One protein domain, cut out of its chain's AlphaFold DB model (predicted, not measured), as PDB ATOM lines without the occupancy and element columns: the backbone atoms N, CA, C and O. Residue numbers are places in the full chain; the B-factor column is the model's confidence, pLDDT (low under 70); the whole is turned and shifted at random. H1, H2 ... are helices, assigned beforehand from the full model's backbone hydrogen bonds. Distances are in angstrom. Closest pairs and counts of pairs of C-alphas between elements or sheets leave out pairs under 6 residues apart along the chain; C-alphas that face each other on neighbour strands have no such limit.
ATOM      1  N   ASP A  14      -7.026  23.895 -26.421       88.31
ATOM      2  CA  ASP A  14      -7.997  23.034 -27.087       88.31
ATOM      3  C   ASP A  14      -9.362  23.096 -26.377       88.31
ATOM      4  O   ASP A  14      -9.443  23.227 -25.151       88.31
ATOM      5  N   GLU A  15     -10.451  23.005 -27.144       90.31
ATOM      6  CA  GLU A  15     -11.816  23.071 -26.607       90.31
ATOM      7  C   GLU A  15     -12.091  21.972 -25.561       90.31
ATOM      8  O   GLU A  15     -12.826  22.209 -24.599       90.31
ATOM      9  N   GLU A  16     -11.483  20.787 -25.704       89.69
ATOM     10  CA  GLU A  16     -11.614  19.676 -24.753       89.69
ATOM     11  C   GLU A  16     -10.915  19.982 -23.421       89.69
ATOM     12  O   GLU A  16     -11.457  19.694 -22.349       89.69
ATOM     13  N   GLU A  17      -9.739  20.614 -23.468       88.81
ATOM     14  CA  GLU A  17      -9.019  21.041 -22.264       88.81
ATOM     15  C   GLU A  17      -9.804  22.117 -21.506       88.81
ATOM     16  O   GLU A  17      -9.989  22.001 -20.292       88.81
ATOM     17  N   LEU A  18     -10.353  23.103 -22.224       92.06
ATOM     18  CA  LEU A  18     -11.203  24.146 -21.643       92.06
ATOM     19  C   LEU A  18     -12.452  23.569 -20.966       92.06
ATOM     20  O   LEU A  18     -12.818  23.985 -19.862       92.06
ATOM     21  N   LEU A  19     -13.112  22.602 -21.610       93.62
ATOM     22  CA  LEU A  19     -14.291  21.953 -21.042       93.62
ATOM     23  C   LEU A  19     -13.936  21.181 -19.767       93.62
ATOM     24  O   LEU A  19     -14.638  21.294 -18.760       93.62
ATOM     25  N   ARG A  20     -12.815  20.455 -19.783       95.12
ATOM     26  CA  ARG A  20     -12.331  19.702 -18.623       95.12
ATOM     27  C   ARG A  20     -12.002  20.611 -17.437       95.12
ATOM     28  O   ARG A  20     -12.333  20.271 -16.300       95.12
ATOM     29  N   GLU A  21     -11.358  21.750 -17.674       93.50
ATOM     30  CA  GLU A  21     -11.066  22.734 -16.624       93.50
ATOM     31  C   GLU A  21     -12.345  23.334 -16.035       93.50
ATOM     32  O   GLU A  21     -12.449  23.484 -14.815       93.50
ATOM     33  N   TYR A  22     -13.343  23.622 -16.879       91.44
ATOM     34  CA  TYR A  22     -14.645  24.111 -16.428       91.44
ATOM     35  C   TYR A  22     -15.369  23.091 -15.542       91.44
ATOM     36  O   TYR A  22     -15.864  23.447 -14.470       91.44
ATOM     37  N   GLU A  23     -15.423  21.825 -15.961       95.69
ATOM     38  CA  GLU A  23     -16.052  20.757 -15.176       95.69
ATOM     39  C   GLU A  23     -15.347  20.566 -13.832       95.69
ATOM     40  O   GLU A  23     -16.004  20.534 -12.791       95.69
ATOM     41  N   TRP A  24     -14.011  20.555 -13.834       95.50
ATOM     42  CA  TRP A  24     -13.228  20.483 -12.603       95.50
ATOM     43  C   TRP A  24     -13.519  21.667 -11.674       95.50
ATOM     44  O   TRP A  24     -13.786  21.478 -10.488       95.50
ATOM     45  N   ALA A  25     -13.517  22.894 -12.200       92.94
ATOM     46  CA  ALA A  25     -13.789  24.092 -11.413       92.94
ATOM     47  C   ALA A  25     -15.190  24.058 -10.791       92.94
ATOM     48  O   ALA A  25     -15.349  24.376  -9.616       92.94
ATOM     49  N   LYS A  26     -16.193  23.614 -11.553       90.06
ATOM     50  CA  LYS A  26     -17.574  23.471 -11.085       90.06
ATOM     51  C   LYS A  26     -17.709  22.488  -9.918       90.06
ATOM     52  O   LYS A  26     -18.540  22.708  -9.041       90.06
ATOM     53  N   GLU A  27     -16.931  21.406  -9.905       94.12
ATOM     54  CA  GLU A  27     -16.968  20.414  -8.821       94.12
ATOM     55  C   GLU A  27     -16.096  20.797  -7.614       94.12
ATOM     56  O   GLU A  27     -16.399  20.399  -6.487       94.12
ATOM     57  N   HIS A  28     -15.020  21.561  -7.829       93.31
ATOM     58  CA  HIS A  28     -13.975  21.773  -6.821       93.31
ATOM     59  C   HIS A  28     -13.868  23.197  -6.264       93.31
ATOM     60  O   HIS A  28     -13.273  23.373  -5.196       93.31
ATOM     61  N   ILE A  29     -14.414  24.210  -6.938       89.94
ATOM     62  CA  ILE A  29     -14.366  25.604  -6.484       89.94
ATOM     63  C   ILE A  29     -15.718  25.958  -5.855       89.94
ATOM     64  O   ILE A  29     -16.713  26.057  -6.569       89.94
ATOM     65  N   PRO A  30     -15.791  26.155  -4.526       89.44
ATOM     66  CA  PRO A  30     -17.030  26.572  -3.887       89.44
ATOM     67  C   PRO A  30     -17.380  28.011  -4.279       89.44
ATOM     68  O   PRO A  30     -16.498  28.867  -4.358       89.44
ATOM     69  N   ASP A  31     -18.671  28.298  -4.442       84.75
ATOM     70  CA  ASP A  31     -19.162  29.616  -4.876       84.75
ATOM     71  C   ASP A  31     -18.665  30.771  -3.991       84.75
ATOM     72  O   ASP A  31     -18.388  31.862  -4.482       84.75
ATOM     73  N   ASP A  32     -18.502  30.540  -2.686       86.75
ATOM     74  CA  ASP A  32     -18.018  31.559  -1.746       86.75
ATOM     75  C   ASP A  32     -16.498  31.795  -1.815       86.75
ATOM     76  O   ASP A  32     -16.010  32.786  -1.269       86.75
ATOM     77  N   ALA A  33     -15.735  30.924  -2.489       87.06
ATOM     78  CA  ALA A  33     -14.326  31.180  -2.797       87.06
ATOM     79  C   ALA A  33     -14.153  32.144  -3.981       87.06
ATOM     80  O   ALA A  33     -13.065  32.693  -4.158       87.06
ATOM     81  N   VAL A  34     -15.208  32.373  -4.772       84.25
ATOM     82  CA  VAL A  34     -15.207  33.357  -5.854       84.25
ATOM     83  C   VAL A  34     -15.601  34.720  -5.272       84.25
ATOM     84  O   VAL A  34     -16.715  34.869  -4.762       84.25
ATOM     85  N   PRO A  35     -14.719  35.739  -5.325       88.62
ATOM     86  CA  PRO A  35     -15.052  37.074  -4.850       88.62
ATOM     87  C   PRO A  35     -16.288  37.598  -5.575       88.62
ATOM     88  O   PRO A  35     -16.317  37.671  -6.805       88.62
ATOM     89  N   LYS A  36     -17.319  37.962  -4.810       89.94
ATOM     90  CA  LYS A  36     -18.510  38.592  -5.375       89.94
ATOM     91  C   LYS A  36     -18.175  40.051  -5.685       89.94
ATOM     92  O   LYS A  36     -17.626  40.721  -4.804       89.94
ATOM     93  N   PRO A  37     -18.485  40.542  -6.895       90.50
ATOM     94  CA  PRO A  37     -18.296  41.948  -7.211       90.50
ATOM     95  C   PRO A  37     -19.162  42.817  -6.296       90.50
ATOM     96  O   PRO A  37     -20.173  42.353  -5.746       90.50
ATOM     97  N   ALA A  38     -18.786  44.087  -6.142       93.94
ATOM     98  CA  ALA A  38     -19.686  45.033  -5.489       93.94
ATOM     99  C   ALA A  38     -20.971  45.177  -6.333       93.94
ATOM    100  O   ALA A  38     -20.899  45.097  -7.562       93.94
ATOM    101  N   PRO A  39     -22.149  45.387  -5.714       94.12
ATOM    102  CA  PRO A  39     -23.418  45.438  -6.444       94.12
ATOM    103  C   PRO A  39     -23.478  46.474  -7.576       94.12
ATOM    104  O   PRO A  39     -24.300  46.325  -8.468       94.12
ATOM    105  N   ASP A  40     -22.641  47.511  -7.514       95.12
ATOM    106  CA  ASP A  40     -22.548  48.633  -8.452       95.12
ATOM    107  C   ASP A  40     -21.251  48.640  -9.286       95.12
ATOM    108  O   ASP A  40     -21.006  49.562 -10.070       95.12
ATOM    109  N   GLU A  41     -20.387  47.633  -9.119       96.06
ATOM    110  CA  GLU A  41     -19.074  47.579  -9.772       96.06
ATOM    111  C   GLU A  41     -19.198  47.575 -11.299       96.06
ATOM    112  O   GLU A  41     -18.451  48.270 -11.995       96.06
ATOM    113  N   PHE A  42     -20.186  46.844 -11.822       95.31
ATOM    114  CA  PHE A  42     -20.450  46.790 -13.253       95.31
ATOM    115  C   PHE A  42     -20.843  48.166 -13.801       95.31
ATOM    116  O   PHE A  42     -20.274  48.621 -14.793       95.31
ATOM    117  N   GLU A  43     -21.776  48.857 -13.151       97.06
ATOM    118  CA  GLU A  43     -22.292  50.164 -13.552       97.06
ATOM    119  C   GLU A  43     -21.191  51.224 -13.538       97.06
ATOM    120  O   GLU A  43     -21.099  52.037 -14.464       97.06
ATOM    121  N   VAL A  44     -20.328  51.196 -12.518       96.62
ATOM    122  CA  VAL A  44     -19.176  52.099 -12.395       96.62
ATOM    123  C   VAL A  44     -18.196  51.890 -13.550       96.62
ATOM    124  O   VAL A  44     -17.808  52.858 -14.214       96.62
ATOM    125  N   ILE A  45     -17.820  50.638 -13.826       96.50
ATOM    126  CA  ILE A  45     -16.902  50.298 -14.923       96.50
ATOM    127  C   ILE A  45     -17.530  50.657 -16.272       96.50
ATOM    128  O   ILE A  45     -16.884  51.278 -17.119       96.50
ATOM    129  N   TRP A  46     -18.800  50.310 -16.465       95.44
ATOM    130  CA  TRP A  46     -19.517  50.554 -17.709       95.44
ATOM    131  C   TRP A  46     -19.616  52.044 -18.027       95.44
ATOM    132  O   TRP A  46     -19.321  52.461 -19.150       95.44
ATOM    133  N   LYS A  47     -19.956  52.865 -17.028       96.50
ATOM    134  CA  LYS A  47     -20.002  54.321 -17.179       96.50
ATOM    135  C   LYS A  47     -18.644  54.881 -17.599       96.50
ATOM    136  O   LYS A  47     -18.585  55.642 -18.562       96.50
ATOM    137  N   LYS A  48     -17.561  54.440 -16.952       96.62
ATOM    138  CA  LYS A  48     -16.197  54.869 -17.285       96.62
ATOM    139  C   LYS A  48     -15.828  54.553 -18.739       96.62
ATOM    140  O   LYS A  48     -15.293  55.413 -19.431       96.62
ATOM    141  N   ILE A  49     -16.163  53.356 -19.230       96.50
ATOM    142  CA  ILE A  49     -15.905  52.958 -20.627       96.50
ATOM    143  C   ILE A  49     -16.648  53.873 -21.609       96.50
ATOM    144  O   ILE A  49     -16.083  54.275 -22.626       96.50
ATOM    145  N   GLN A  50     -17.911  54.202 -21.328       95.50
ATOM    146  CA  GLN A  50     -18.693  55.106 -22.179       95.50
ATOM    147  C   GLN A  50     -18.110  56.527 -22.181       95.50
ATOM    148  O   GLN A  50     -18.010  57.143 -23.240       95.50
ATOM    149  N   GLU A  51     -17.672  57.024 -21.021       94.94
ATOM    150  CA  GLU A  51     -17.008  58.328 -20.893       94.94
ATOM    151  C   GLU A  51     -15.676  58.384 -21.664       94.94
ATOM    152  O   GLU A  51     -15.360  59.413 -22.258       94.94
ATOM    153  N   GLU A  52     -14.910  57.289 -21.699       89.94
ATOM    154  CA  GLU A  52     -13.666  57.199 -22.478       89.94
ATOM    155  C   GLU A  52     -13.907  57.066 -23.985       89.94
ATOM    156  O   GLU A  52     -13.164  57.655 -24.764       89.94
ATOM    157  N   ARG A  53     -14.951  56.343 -24.413       85.19
ATOM    158  CA  ARG A  53     -15.324  56.221 -25.837       85.19
ATOM    159  C   ARG A  53     -15.939  57.492 -26.425       85.19
ATOM    160  O   ARG A  53     -15.981  57.626 -27.642       85.19
TER     161      ARG A  53
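Overview. This is residues 14 to 53 of the 55 residues of an uncharacterized protein of uncultured Clostridium sp (UniProt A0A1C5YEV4). Two helices, H1 and H2, stand well separated like the legs of a wide arch, with the unnamed stretch of residues 29 to 40 as the bridge between them. The middle of the arch is empty, and the helices do not come together. The printed part has 40 residues with two named helices, H1 then H2, and no named strand; the class is all helix. It is extended, with a radius of gyration of the C-alphas of 15.9 A, and flat, spanning 39 by 27 by 7 A.

Along the chain. After Asp 14, H1 takes residues 15 to 28, 19.9 A from first to last C-alpha, beginning at C-alpha 15 (-11.816, 23.071, -26.607). H2 takes residues 41 to 53, 18.6 A long, from C-alpha 41 (-19.074, 47.579, -9.772) to C-alpha 53 (-15.324, 56.221, -25.837).

Arrangement. H1 and H2 are apart, with no C-alpha of the one within 8 A of the other. In both, every O i to N i+4 pair is within hydrogen-bond range.

Size, cuts and confidence. The C-alphas farthest apart, those of Glu 27 and Glu 51, are 39.8 A apart. The link from H1 to H2 is long, 12 residues. The printed part has no cut, and no printed residue has a pLDDT under 70.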